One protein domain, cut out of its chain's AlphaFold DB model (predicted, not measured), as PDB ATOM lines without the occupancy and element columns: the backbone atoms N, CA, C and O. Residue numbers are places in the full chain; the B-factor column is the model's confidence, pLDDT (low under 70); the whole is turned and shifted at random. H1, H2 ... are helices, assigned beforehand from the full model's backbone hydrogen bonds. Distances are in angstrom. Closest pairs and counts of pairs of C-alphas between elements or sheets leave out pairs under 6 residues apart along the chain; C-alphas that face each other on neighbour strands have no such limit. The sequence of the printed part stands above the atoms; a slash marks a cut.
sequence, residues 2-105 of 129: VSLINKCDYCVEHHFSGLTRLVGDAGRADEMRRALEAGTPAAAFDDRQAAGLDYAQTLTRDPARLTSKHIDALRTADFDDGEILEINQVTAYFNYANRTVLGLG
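What this domain is: This is residues 2 to 105 of the 129 residues of the protein "Alkylhydroperoxidase" of Hyphomicrobiales bacterium (UniProt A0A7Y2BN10). Two helical hairpins, H2 with H3 and H4 with H5, are bridged by short H1, and long H6 crosses H4. The printed part has 104 residues with six named helices, H1 to H6, and no named strand: all helix. It is compact: radius of gyration of the C-alphas 13.9 A, spans 35 by 34 by 23 A.

How they stand to each other: H1, residues 2 to 5, touches H4, residues 47 to 61. H2, residues 9 to 23, and H3, residues 26 to 37, form a hairpin, closest at C-alphas 20 and 29, 5.2 A. H4 and H5, residues 68 to 76, form another. H6, residues 81 to 104, touches H4 at a steep tilt of 43 degrees, with residues 87 to 95 alone. In H2 to H6 every O i to N i+4 pair is within hydrogen-bond range.

Where its parts are: Find C-alpha 2 at (29.419, 17.039, 43.049); H6 runs 34.8 A to C-alpha 104 at (24.492, 22.314, 26.337).

The domain as a whole: The printed part has no cut and no long link; no printed residue is under pLDDT 70.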
ATOM      1  N   VAL A   2      29.904  17.730  44.270       97.69
ATOM      2  CA  VAL A   2      29.419  17.039  43.049       97.69
ATOM      3  C   VAL A   2      29.891  17.714  41.755       97.69
ATOM      4  O   VAL A   2      30.482  17.054  40.907       97.69
ATOM      5  N   SER A   3      29.747  19.040  41.654       96.56
ATOM      6  CA  SER A   3      30.227  19.823  40.506       96.56
ATOM      7  C   SER A   3      31.735  19.714  40.255       96.56
ATOM      8  O   SER A   3      32.142  19.679  39.099       96.56
ATOM      9  N   LEU A   4      32.554  19.611  41.314       96.94
ATOM     10  CA  LEU A   4      34.000  19.375  41.183       96.94
ATOM     11  C   LEU A   4      34.260  17.989  40.580       96.94
ATOM     12  O   LEU A   4      35.053  17.852  39.656       96.94
ATOM     13  N   ILE A   5      33.555  16.959  41.062       97.38
ATOM     14  CA  ILE A   5      33.689  15.585  40.554       97.38
ATOM     15  C   ILE A   5      33.257  15.500  39.083       97.38
ATOM     16  O   ILE A   5      33.930  14.849  38.285       97.38
ATOM     17  N   ASN A   6      32.169  16.185  38.728       96.56
ATOM     18  CA  ASN A   6      31.645  16.254  37.365       96.56
ATOM     19  C   ASN A   6      32.430  17.207  36.449       96.56
ATOM     20  O   ASN A   6      32.141  17.244  35.257       96.56
ATOM     21  N   LYS A   7      33.409  17.957  36.976       94.69
ATOM     22  CA  LYS A   7      34.197  18.959  36.238       94.69
ATOM     23  C   LYS A   7      33.326  20.024  35.549       94.69
ATOM     24  O   LYS A   7      33.562  20.376  34.399       94.69
ATOM     25  N   CYS A   8      32.289  20.504  36.241       92.50
ATOM     26  CA  CYS A   8      31.487  21.645  35.784       92.50
ATOM     27  C   CYS A   8      32.053  22.948  36.361       92.50
ATOM     28  O   CYS A   8      31.628  23.357  37.442       92.50
ATOM     29  N   ASP A   9      32.974  23.603  35.650       88.62
ATOM     30  CA  ASP A   9      33.664  24.811  36.135       88.62
ATOM     31  C   ASP A   9      32.690  25.954  36.461       88.62
ATOM     32  O   ASP A   9      32.743  26.509  37.558       88.62
ATOM     33  N   TYR A  10      31.709  26.212  35.583       83.12
ATOM     34  CA  TYR A  10      30.624  27.174  35.839       83.12
ATOM     35  C   TYR A  10      29.939  26.907  37.187       83.12
ATOM     36  O   TYR A  10      29.785  27.792  38.029       83.12
ATOM     37  N   CYS A  11      29.555  25.649  37.415       85.88
ATOM     38  CA  CYS A  11      28.859  25.247  38.624       85.88
ATOM     39  C   CYS A  11      29.775  25.349  39.856       85.88
ATOM     40  O   CYS A  11      29.312  25.676  40.946       85.88
ATOM     41  N   VAL A  12      31.063  25.028  39.717       89.44
ATOM     42  CA  VAL A  12      32.034  25.122  40.814       89.44
ATOM     43  C   VAL A  12      32.157  26.565  41.280       89.44
ATOM     44  O   VAL A  12      31.950  26.820  42.465       89.44
ATOM     45  N   GLU A  13      32.407  27.499  40.367       88.44
ATOM     46  CA  GLU A  13      32.603  28.909  40.715       88.44
ATOM     47  C   GLU A  13      31.325  29.544  41.275       88.44
ATOM     48  O   GLU A  13      31.357  30.196  42.324       88.44
ATOM     49  N   HIS A  14      30.170  29.274  40.656       85.25
ATOM     50  CA  HIS A  14      28.885  29.776  41.141       85.25
ATOM     51  C   HIS A  14      28.576  29.299  42.572       85.25
ATOM     52  O   HIS A  14      28.256  30.102  43.453       85.25
ATOM     53  N   HIS A  15      28.709  27.995  42.843       87.56
ATOM     54  CA  HIS A  15      28.413  27.455  44.171       87.56
ATOM     55  C   HIS A  15      29.491  27.772  45.205       87.56
ATOM     56  O   HIS A  15      29.165  27.887  46.387       87.56
ATOM     57  N   PHE A  16      30.749  27.948  44.793       90.38
ATOM     58  CA  PHE A  16      31.806  28.365  45.706       90.38
ATOM     59  C   PHE A  16      31.602  29.807  46.183       90.38
ATOM     60  O   PHE A  16      31.710  30.063  47.378       90.38
ATOM     61  N   SER A  17      31.183  30.721  45.301       87.00
ATOM     62  CA  SER A  17      30.789  32.080  45.699       87.00
ATOM     63  C   SER A  17      29.686  32.070  46.772       87.00
ATOM     64  O   SER A  17      29.792  32.739  47.805       87.00
ATOM     65  N   GLY A  18      28.657  31.235  46.578       85.25
ATOM     66  CA  GLY A  18      27.598  31.026  47.567       85.25
ATOM     67  C   GLY A  18      28.108  30.440  48.889       85.25
ATOM     68  O   GLY A  18      27.739  30.930  49.956       85.25
ATOM     69  N   LEU A  19      28.990  29.436  48.830       89.50
ATOM     70  CA  LEU A  19      29.614  28.830  50.010       89.50
ATOM     71  C   LEU A  19      30.396  29.868  50.822       89.50
ATOM     72  O   LEU A  19      30.183  29.969  52.026       89.50
ATOM     73  N   THR A  20      31.247  30.667  50.178       90.81
ATOM     74  CA  THR A  20      32.044  31.705  50.845       90.81
ATOM     75  C   THR A  20      31.158  32.701  51.587       90.81
ATOM     76  O   THR A  20      31.442  33.056  52.732       90.81
ATOM     77  N   ARG A  21      30.030  33.100  50.984       91.06
ATOM     78  CA  ARG A  21      29.052  33.981  51.633       91.06
ATOM     79  C   ARG A  21      28.389  33.334  52.852       91.06
ATOM     80  O   ARG A  21      28.177  34.023  53.844       91.06
ATOM     81  N   LEU A  22      28.042  32.049  52.772       90.50
ATOM     82  CA  LEU A  22      27.405  31.307  53.867       90.50
ATOM     83  C   LEU A  22      28.357  31.048  55.036       90.50
ATOM     84  O   LEU A  22      27.951  31.154  56.187       90.50
ATOM     85  N   VAL A  23      29.615  30.721  54.739       93.62
ATOM     86  CA  VAL A  23      30.654  30.491  55.749       93.62
ATOM     87  C   VAL A  23      31.005  31.792  56.474       93.62
ATOM     88  O   VAL A  23      31.301  31.764  57.663       93.62
ATOM     89  N   GLY A  24      30.965  32.936  55.780       94.25
ATOM     90  CA  GLY A  24      31.261  34.247  56.371       94.25
ATOM     91  C   GLY A  24      32.741  34.467  56.716       94.25
ATOM     92  O   GLY A  24      33.092  35.514  57.254       94.25
ATOM     93  N   ASP A  25      33.603  33.508  56.377       96.75
ATOM     94  CA  ASP A  25      35.053  33.532  56.557       96.75
ATOM     95  C   ASP A  25      35.714  33.026  55.266       96.75
ATOM     96  O   ASP A  25      35.595  31.855  54.894       96.75
ATOM     97  N   ALA A  26      36.394  33.935  54.563       94.12
ATOM     98  CA  ALA A  26      37.034  33.638  53.285       94.12
ATOM     99  C   ALA A  26      38.213  32.661  53.427       94.12
ATOM    100  O   ALA A  26      38.384  31.792  52.576       94.12
ATOM    101  N   GLY A  27      38.993  32.756  54.511       96.94
ATOM    102  CA  GLY A  27      40.114  31.847  54.753       96.94
ATOM    103  C   GLY A  27      39.622  30.420  54.970       96.94
ATOM    104  O   GLY A  27      40.128  29.480  54.353       96.94
ATOM    105  N   ARG A  28      38.558  30.275  55.765       96.56
ATOM    106  CA  ARG A  28      37.888  28.993  55.989       96.56
ATOM    107  C   ARG A  28      37.280  28.422  54.707       96.56
ATOM    108  O   ARG A  28      37.434  27.230  54.444       96.56
ATOM    109  N   ALA A  29      36.604  29.245  53.905       96.38
ATOM    110  CA  ALA A  29      36.021  28.813  52.634       96.38
ATOM    111  C   ALA A  29      37.097  28.303  51.659       96.38
ATOM    112  O   ALA A  29      36.935  27.243  51.048       96.38
ATOM    113  N   ASP A  30      38.233  28.995  51.575       96.69
ATOM    114  CA  ASP A  30      39.367  28.581  50.753       96.69
ATOM    115  C   ASP A  30      39.983  27.251  51.220       96.69
ATOM    116  O   ASP A  30      40.351  26.408  50.398       96.69
ATOM    117  N   GLU A  31      40.083  27.018  52.533       97.50
ATOM    118  CA  GLU A  31      40.505  25.721  53.082       97.50
ATOM    119  C   GLU A  31      39.552  24.593  52.679       97.50
ATOM    120  O   GLU A  31      40.004  23.530  52.243       97.50
ATOM    121  N   MET A  32      38.241  24.835  52.764       97.50
ATOM    122  CA  MET A  32      37.220  23.882  52.322       97.50
ATOM    123  C   MET A  32      37.366  23.572  50.830       97.50
ATOM    124  O   MET A  32      37.351  22.398  50.457       97.50
ATOM    125  N   ARG A  33      37.556  24.590  49.977       96.00
ATOM    126  CA  ARG A  33      37.766  24.404  48.528       96.00
ATOM    127  C   ARG A  33      38.958  23.503  48.256       96.00
ATOM    128  O   ARG A  33      38.798  22.484  47.588       96.00
ATOM    129  N   ARG A  34      40.117  23.832  48.838       97.31
ATOM    130  CA  ARG A  34      41.357  23.063  48.665       97.31
ATOM    131  C   ARG A  34      41.189  21.606  49.086       97.31
ATOM    132  O   ARG A  34      41.629  20.713  48.368       97.31
ATOM    133  N   ALA A  35      40.527  21.354  50.215       97.69
ATOM    134  CA  ALA A  35      40.275  19.994  50.688       97.69
ATOM    135  C   ALA A  35      39.371  19.196  49.733       97.69
ATOM    136  O   ALA A  35      39.635  18.021  49.476       97.69
ATOM    137  N   LEU A  36      38.329  19.822  49.173       97.38
ATOM    138  CA  LEU A  36      37.452  19.175  48.192       97.38
ATOM    139  C   LEU A  36      38.164  18.917  46.855       97.38
ATOM    140  O   LEU A  36      37.983  17.848  46.273       97.38
ATOM    141  N   GLU A  37      38.977  19.860  46.376       96.06
ATOM    142  CA  GLU A  37      39.767  19.732  45.139       96.06
ATOM    143  C   GLU A  37      40.838  18.646  45.242       96.06
ATOM    144  O   GLU A  37      41.015  17.858  44.314       96.06
ATOM    145  N   ALA A  38      41.511  18.559  46.392       96.31
ATOM    146  CA  ALA A  38      42.498  17.523  46.678       96.31
ATOM    147  C   ALA A  38      41.872  16.137  46.916       96.31
ATOM    148  O   ALA A  38      42.592  15.143  47.009       96.31
ATOM    149  N   GLY A  39      40.542  16.047  47.034       94.56
ATOM    150  CA  GLY A  39      39.859  14.803  47.381       94.56
ATOM    151  C   GLY A  39      40.119  14.353  48.821       94.56
ATOM    152  O   GLY A  39      39.986  13.169  49.120       94.56
ATOM    153  N   THR A  40      40.447  15.285  49.720       95.88
ATOM    154  CA  THR A  40      40.687  15.039  51.150       95.88
ATOM    155  C   THR A  40      39.728  15.846  52.043       95.88
ATOM    156  O   THR A  40      40.200  16.662  52.841       95.88
ATOM    157  N   PRO A  41      38.392  15.653  51.964       94.94
ATOM    158  CA  PRO A  41      37.435  16.436  52.753       94.94
ATOM    159  C   PRO A  41      37.716  16.461  54.260       94.94
ATOM    160  O   PRO A  41      37.610  17.512  54.876       94.94
ATOM    161  N   ALA A  42      38.168  15.353  54.852       94.75
ATOM    162  CA  ALA A  42      38.471  15.283  56.287       94.75
ATOM    163  C   ALA A  42      39.546  16.289  56.765       94.75
ATOM    164  O   ALA A  42      39.671  16.531  57.958       94.75
ATOM    165  N   ALA A  43      40.318  16.904  55.859       96.88
ATOM    166  CA  ALA A  43      41.279  17.951  56.211       96.88
ATOM    167  C   ALA A  43      40.618  19.293  56.582       96.88
ATOM    168  O   ALA A  43      41.264  20.138  57.194       96.88
ATOM    169  N   ALA A  44      39.364  19.516  56.177       97.31
ATOM    170  CA  ALA A  44      38.678  20.794  56.355       97.31
ATOM    171  C   ALA A  44      37.188  20.645  56.693       97.31
ATOM    172  O   ALA A  44      36.460  21.627  56.621       97.31
ATOM    173  N   PHE A  45      36.702  19.454  57.016       97.56
ATOM    174  CA  PHE A  45      35.308  19.185  57.363       97.56
ATOM    175  C   PHE A  45      35.295  18.258  58.577       97.56
ATOM    176  O   PHE A  45      36.205  17.441  58.719       97.56
ATOM    177  N   ASP A  46      34.298  18.403  59.451       97.44
ATOM    178  CA  ASP A  46      34.136  17.482  60.582       97.44
ATOM    179  C   ASP A  46      33.743  16.070  60.108       97.44
ATOM    180  O   ASP A  46      33.395  15.861  58.942       97.44
ATOM    181  N   ASP A  47      33.808  15.084  61.007       96.94
ATOM    182  CA  ASP A  47      33.569  13.673  60.671       96.94
ATOM    183  C   ASP A  47      32.176  13.440  60.064       96.94
ATOM    184  O   ASP A  47      32.018  12.652  59.126       96.94
ATOM    185  N   ARG A  48      31.168  14.175  60.547       97.62
ATOM    186  CA  ARG A  48      29.793  14.103  60.048       97.62
ATOM    187  C   ARG A  48      29.697  14.638  58.624       97.62
ATOM    188  O   ARG A  48      29.194  13.963  57.727       97.62
ATOM    189  N   GLN A  49      30.239  15.822  58.373       97.62
ATOM    190  CA  GLN A  49      30.303  16.418  57.041       97.62
ATOM    191  C   GLN A  49      31.110  15.548  56.067       97.62
ATOM    192  O   GLN A  49      30.698  15.364  54.919       97.62
ATOM    193  N   ALA A  50      32.231  14.979  56.514       97.75
ATOM    194  CA  ALA A  50      33.063  14.095  55.707       97.75
ATOM    195  C   ALA A  50      32.307  12.823  55.284       97.75
ATOM    196  O   ALA A  50      32.385  12.447  54.113       97.75
ATOM    197  N   ALA A  51      31.518  12.214  56.177       98.06
ATOM    198  CA  ALA A  51      30.673  11.062  55.849       98.06
ATOM    199  C   ALA A  51      29.618  11.399  54.776       98.06
ATOM    200  O   ALA A  51      29.448  10.656  53.807       98.06
ATOM    201  N   GLY A  52      28.957  12.558  54.892       98.44
ATOM    202  CA  GLY A  52      28.023  13.044  53.870       98.44
ATOM    203  C   GLY A  52      28.695  13.279  52.509       98.44
ATOM    204  O   GLY A  52      28.151  12.919  51.463       98.44
ATOM    205  N   LEU A  53      29.909  13.840  52.509       98.38
ATOM    206  CA  LEU A  53      30.691  14.082  51.294       98.38
ATOM    207  C   LEU A  53      31.178  12.782  50.635       98.38
ATOM    208  O   LEU A  53      31.195  12.711  49.405       98.38
ATOM    209  N   ASP A  54      31.536  11.759  51.413       97.88
ATOM    210  CA  ASP A  54      31.897  10.428  50.906       97.88
ATOM    211  C   ASP A  54      30.706   9.732  50.228       97.88
ATOM    212  O   ASP A  54      30.813   9.256  49.089       97.88
ATOM    213  N   TYR A  55      29.527   9.781  50.859       98.56
ATOM    214  CA  TYR A  55      28.289   9.303  50.246       98.56
ATOM    215  C   TYR A  55      27.994  10.037  48.932       98.56
ATOM    216  O   TYR A  55      27.743   9.398  47.904       98.56
ATOM    217  N   ALA A  56      28.079  11.372  48.928       98.56
ATOM    218  CA  ALA A  56      27.846  12.182  47.735       98.56
ATOM    219  C   ALA A  56      28.853  11.877  46.611       98.56
ATOM    220  O   ALA A  56      28.481  11.845  45.431       98.56
ATOM    221  N   GLN A  57      30.120  11.613  46.954       98.25
ATOM    222  CA  GLN A  57      31.138  11.185  45.995       98.25
ATOM    223  C   GLN A  57      30.776   9.835  45.372       98.25
ATOM    224  O   GLN A  57      30.819   9.705  44.145       98.25
ATOM    225  N   THR A  58      30.402   8.854  46.195       98.25
ATOM    226  CA  THR A  58      30.030   7.513  45.727       98.25
ATOM    227  C   THR A  58      28.799   7.574  44.830       98.25
ATOM    228  O   THR A  58      28.853   7.079  43.706       98.25
ATOM    229  N   LEU A  59      27.739   8.274  45.251       98.62
ATOM    230  CA  LEU A  59      26.523   8.453  44.450       98.62
ATOM    231  C   LEU A  59      26.805   9.130  43.098       98.62
ATOM    232  O   LEU A  59      26.171   8.808  42.097       98.62
ATOM    233  N   THR A  60      27.768  10.052  43.057       98.56
ATOM    234  CA  THR A  60      28.148  10.763  41.828       98.56
ATOM    235  C   THR A  60      28.967   9.892  40.872       98.56
ATOM    236  O   THR A  60      28.749   9.948  39.664       98.56
ATOM    237  N   ARG A  61      29.924   9.108  41.387       97.88
ATOM    238  CA  ARG A  61      30.865   8.328  40.561       97.88
ATOM    239  C   ARG A  61      30.339   6.951  40.173       97.88
ATOM    240  O   ARG A  61      30.544   6.522  39.044       97.88
ATOM    241  N   ASP A  62      29.725   6.258  41.123       97.81
ATOM    242  CA  ASP A  62      29.303   4.867  40.992       97.81
ATOM    243  C   ASP A  62      28.061   4.612  41.868       97.81
ATOM    244  O   ASP A  62      28.147   3.986  42.930       97.81
ATOM    245  N   PRO A  63      26.883   5.119  41.457       97.50
ATOM    246  CA  PRO A  63      25.654   4.973  42.234       97.50
ATOM    247  C   PRO A  63      25.274   3.504  42.472       97.50
ATOM    248  O   PRO A  63      24.650   3.193  43.484       97.50
ATOM    249  N   ALA A  64      25.670   2.589  41.579       97.81
ATOM    250  CA  ALA A  64      25.383   1.161  41.699       97.81
ATOM    251  C   ALA A  64      26.159   0.485  42.844       97.81
ATOM    252  O   ALA A  64      25.749  -0.576  43.317       97.81
ATOM    253  N   ARG A  65      27.254   1.096  43.316       97.38
ATOM    254  CA  ARG A  65      28.023   0.624  44.473       97.38
ATOM    255  C   ARG A  65      27.351   0.937  45.810       97.38
ATOM    256  O   ARG A  65      27.736   0.357  46.828       97.38
ATOM    257  N   LEU A  66      26.367   1.837  45.844       98.00
ATOM    258  CA  LEU A  66      25.657   2.145  47.080       98.00
ATOM    259  C   LEU A  66      24.879   0.929  47.587       98.00
ATOM    260  O   LEU A  66      24.208   0.211  46.854       98.00
ATOM    261  N   THR A  67      24.956   0.732  48.896       97.94
ATOM    262  CA  THR A  67      24.314  -0.365  49.629       97.94
ATOM    263  C   THR A  67      23.799   0.162  50.961       97.94
ATOM    264  O   THR A  67      24.230   1.232  51.394       97.94
ATOM    265  N   SER A  68      23.013  -0.636  51.691       97.69
ATOM    266  CA  SER A  68      22.568  -0.299  53.056       97.69
ATOM    267  C   SER A  68      23.714   0.130  53.982       97.69
ATOM    268  O   SER A  68      23.564   1.101  54.706       97.69
ATOM    269  N   LYS A  69      24.902  -0.481  53.859       98.12
ATOM    270  CA  LYS A  69      26.098  -0.092  54.631       98.12
ATOM    271  C   LYS A  69      26.472   1.394  54.534       98.12
ATOM    272  O   LYS A  69      26.986   1.941  55.499       98.12
ATOM    273  N   HIS A  70      26.240   2.037  53.389       98.44
ATOM    274  CA  HIS A  70      26.529   3.465  53.228       98.44
ATOM    275  C   HIS A  70      25.501   4.321  53.982       98.44
ATOM    276  O   HIS A  70      25.852   5.346  54.550       98.44
ATOM    277  N   ILE A  71      24.244   3.869  54.039       98.38
ATOM    278  CA  ILE A  71      23.188   4.496  54.842       98.38
ATOM    279  C   ILE A  71      23.487   4.322  56.335       98.38
ATOM    280  O   ILE A  71      23.409   5.280  57.096       98.38
ATOM    281  N   ASP A  72      23.901   3.125  56.750       98.44
ATOM    282  CA  ASP A  72      24.263   2.848  58.144       98.44
ATOM    283  C   ASP A  72      25.493   3.654  58.592       98.44
ATOM    284  O   ASP A  72      25.558   4.102  59.737       98.44
ATOM    285  N   ALA A  73      26.452   3.897  57.690       98.06
ATOM    286  CA  ALA A  73      27.583   4.785  57.952       98.06
ATOM    287  C   ALA A  73      27.142   6.240  58.189       98.06
ATOM    288  O   ALA A  73      27.642   6.871  59.116       98.06
ATOM    289  N   LEU A  74      26.174   6.753  57.417       98.62
ATOM    290  CA  LEU A  74      25.603   8.085  57.657       98.62
ATOM    291  C   LEU A  74      24.873   8.146  59.004       98.62
ATOM    292  O   LEU A  74      25.090   9.075  59.773       98.62
ATOM    293  N   ARG A  75      24.085   7.124  59.350       98.56
ATOM    294  CA  ARG A  75      23.426   7.055  60.666       98.56
ATOM    295  C   ARG A  75      24.428   7.007  61.819       98.56
ATOM    296  O   ARG A  75      24.214   7.639  62.843       98.56
ATOM    297  N   THR A  76      25.540   6.290  61.643       98.38
ATOM    298  CA  THR A  76      26.640   6.240  62.628       98.38
ATOM    299  C   THR A  76      27.301   7.609  62.816       98.38
ATOM    300  O   THR A  76      27.852   7.882  63.877       98.38
ATOM    301  N   ALA A  77      27.223   8.472  61.803       98.19
ATOM    302  CA  ALA A  77      27.700   9.847  61.838       98.19
ATOM    303  C   ALA A  77      26.628  10.857  62.313       98.19
ATOM    304  O   ALA A  77      26.774  12.050  62.054       98.19
ATOM    305  N   ASP A  78      25.564  10.403  62.988       98.25
ATOM    306  CA  ASP A  78      24.454  11.235  63.486       98.25
ATOM    307  C   ASP A  78      23.691  11.990  62.376       98.25
ATOM    308  O   ASP A  78      23.315  13.156  62.523       98.25
ATOM    309  N   PHE A  79      23.455  11.338  61.234       98.56
ATOM    310  CA  PHE A  79      22.401  11.762  60.308       98.56
ATOM    311  C   PHE A  79      21.101  11.008  60.577       98.56
ATOM    312  O   PHE A  79      21.104   9.778  60.697       98.56
ATOM    313  N   ASP A  80      19.985  11.731  60.601       98.56
ATOM    314  CA  ASP A  80      18.664  11.109  60.554       98.56
ATOM    315  C   ASP A  80      18.250  10.729  59.116       98.56
ATOM    316  O   ASP A  80      18.889  11.096  58.126       98.56
ATOM    317  N   ASP A  81      17.175   9.946  58.982       98.44
ATOM    318  CA  ASP A  81      16.705   9.465  57.675       98.44
ATOM    319  C   ASP A  81      16.245  10.605  56.740       98.44
ATOM    320  O   ASP A  81      16.331  10.464  55.516       98.44
ATOM    321  N   GLY A  82      15.775  11.729  57.291       98.62
ATOM    322  CA  GLY A  82      15.405  12.920  56.529       98.62
ATOM    323  C   GLY A  82      16.632  13.618  55.952       98.62
ATOM    324  O   GLY A  82      16.680  13.889  54.755       98.62
ATOM    325  N   GLU A  83      17.669  13.816  56.760       98.62
ATOM    326  CA  GLU A  83      18.935  14.399  56.312       98.62
ATOM    327  C   GLU A  83      19.641  13.507  55.277       98.62
ATOM    328  O   GLU A  83      20.200  13.999  54.295       98.62
ATOM    329  N   ILE A  84      19.574  12.180  55.437       98.75
ATOM    330  CA  ILE A  84      20.094  11.223  54.447       98.75
ATOM    331  C   ILE A  84      19.349  11.362  53.113       98.75
ATOM    332  O   ILE A  84      19.975  11.355  52.044       98.75
ATOM    333  N   LEU A  85      18.020  11.497  53.159       98.56
ATOM    334  CA  LEU A  85      17.207  11.741  51.971       98.56
ATOM    335  C   LEU A  85      17.602  13.061  51.297       98.56
ATOM    336  O   LEU A  85      17.785  13.081  50.078       98.56
ATOM    337  N   GLU A  86      17.797  14.131  52.065       98.56
ATOM    338  CA  GLU A  86      18.223  15.430  51.537       98.56
ATOM    339  C   GLU A  86      19.601  15.356  50.867       98.56
ATOM    340  O   GLU A  86      19.761  15.834  49.741       98.56
ATOM    341  N   ILE A  87      20.584  14.686  51.485       98.56
ATOM    342  CA  ILE A  87      21.911  14.468  50.883       98.56
ATOM    343  C   ILE A  87      21.780  13.751  49.535       98.56
ATOM    344  O   ILE A  87      22.418  14.153  48.553       98.56
ATOM    345  N   ASN A  88      20.953  12.703  49.463       98.75
ATOM    346  CA  ASN A  88      20.715  11.962  48.226       98.75
ATOM    347  C   ASN A  88      20.088  12.859  47.149       98.75
ATOM    348  O   ASN A  88      20.618  12.949  46.039       98.75
ATOM    349  N   GLN A  89      19.014  13.575  47.491       98.69
ATOM    350  CA  GLN A  89      18.281  14.443  46.571       98.69
ATOM    351  C   GLN A  89      19.146  15.588  46.045       98.69
ATOM    352  O   GLN A  89      19.200  15.802  44.835       98.69
ATOM    353  N   VAL A  90      19.871  16.287  46.924       98.31
ATOM    354  CA  VAL A  90      20.784  17.370  46.536       98.31
ATOM    355  C   VAL A  90      21.882  16.830  45.623       98.31
ATOM    356  O   VAL A  90      22.161  17.409  44.573       98.31
ATOM    357  N   THR A  91      22.468  15.681  45.960       98.75
ATOM    358  CA  THR A  91      23.508  15.060  45.133       98.75
ATOM    359  C   THR A  91      22.983  14.659  43.752       98.75
ATOM    360  O   THR A  91      23.648  14.908  42.740       98.75
ATOM    361  N   ALA A  92      21.790  14.065  43.682       98.69
ATOM    362  CA  ALA A  92      21.148  13.673  42.431       98.69
ATOM    363  C   ALA A  92      20.768  14.896  41.578       98.69
ATOM    364  O   ALA A  92      21.040  14.919  40.375       98.69
ATOM    365  N   TYR A  93      20.215  15.939  42.201       98.31
ATOM    366  CA  TYR A  93      19.872  17.194  41.539       98.31
ATOM    367  C   TYR A  93      21.102  17.852  40.907       98.31
ATOM    368  O   TYR A  93      21.071  18.214  39.733       98.31
ATOM    369  N   PHE A  94      22.217  17.942  41.637       97.44
ATOM    370  CA  PHE A  94      23.455  18.487  41.081       97.44
ATOM    371  C   PHE A  94      24.005  17.646  39.933       97.44
ATOM    372  O   PHE A  94      24.488  18.191  38.945       97.44
ATOM    373  N   ASN A  95      23.874  16.324  40.014       98.38
ATOM    374  CA  ASN A  95      24.215  15.439  38.910       98.38
ATOM    375  C   ASN A  95      23.379  15.723  37.651       98.38
ATOM    376  O   ASN A  95      23.936  15.740  36.551       98.38
ATOM    377  N   TYR A  96      22.078  15.970  37.795       97.75
ATOM    378  CA  TYR A  96      21.220  16.406  36.694       97.75
ATOM    379  C   TYR A  96      21.652  17.782  36.157       97.75
ATOM    380  O   TYR A  96      21.985  17.902  34.980       97.75
ATOM    381  N   ALA A  97      21.741  18.795  37.023       94.94
ATOM    382  CA  ALA A  97      22.058  20.167  36.631       94.94
ATOM    383  C   ALA A  97      23.430  20.285  35.942       94.94
ATOM    384  O   ALA A  97      23.545  20.931  34.903       94.94
ATOM    385  N   ASN A  98      24.463  19.612  36.468       94.44
ATOM    386  CA  ASN A  98      25.789  19.598  35.847       94.44
ATOM    387  C   ASN A  98      25.747  18.985  34.441       94.44
ATOM    388  O   ASN A  98      26.392  19.509  33.540       94.44
ATOM    389  N   ARG A  99      24.985  17.900  34.233       94.31
ATOM    390  CA  ARG A  99      24.841  17.265  32.911       94.31
ATOM    391  C   ARG A  99      24.122  18.174  31.919       94.31
ATOM    392  O   ARG A  99      24.509  18.188  30.758       94.31
ATOM    393  N   THR A 100      23.135  18.946  32.366       91.50
ATOM    394  CA  THR A 100      22.457  19.941  31.523       91.50
ATOM    395  C   THR A 100      23.412  21.057  31.101       91.50
ATOM    396  O   THR A 100      23.536  21.323  29.911       91.50
ATOM    397  N   VAL A 101      24.143  21.656  32.048       87.81
ATOM    398  CA  VAL A 101      25.121  22.728  31.771       87.81
ATOM    399  C   VAL A 101      26.215  22.244  30.819       87.81
ATOM    400  O   VAL A 101      26.448  22.859  29.781       87.81
ATOM    401  N   LEU A 102      26.840  21.105  31.132       86.06
ATOM    402  CA  LEU A 102      27.917  20.534  30.323       86.06
ATOM    403  C   LEU A 102      27.426  20.067  28.947       86.06
ATOM    404  O   LEU A 102      28.101  20.291  27.949       86.06
ATOM    405  N   GLY A 103      26.257  19.424  28.884       85.69
ATOM    406  CA  GLY A 103      25.697  18.896  27.641       85.69
ATOM    407  C   GLY A 103      25.267  19.981  26.653       85.69
ATOM    408  O   GLY A 103      25.338  19.754  25.450       85.69
ATOM    409  N   LEU A 104      24.860  21.152  27.153       86.38
ATOM    410  CA  LEU A 104      24.492  22.314  26.337       86.38
ATOM    411  C   LEU A 104      25.669  23.264  26.064       86.38
ATOM    412  O   LEU A 104      25.515  24.207  25.296       86.38
ATOM    413  N   GLY A 105      26.842  23.033  26.667       79.25
ATOM    414  CA  GLY A 105      28.023  23.880  26.470       79.25
ATOM    415  C   GLY A 105      27.933  25.254  27.140       79.25
ATOM    416  O   GLY A 105      28.591  26.192  26.695       79.25
TER     417      GLY A 105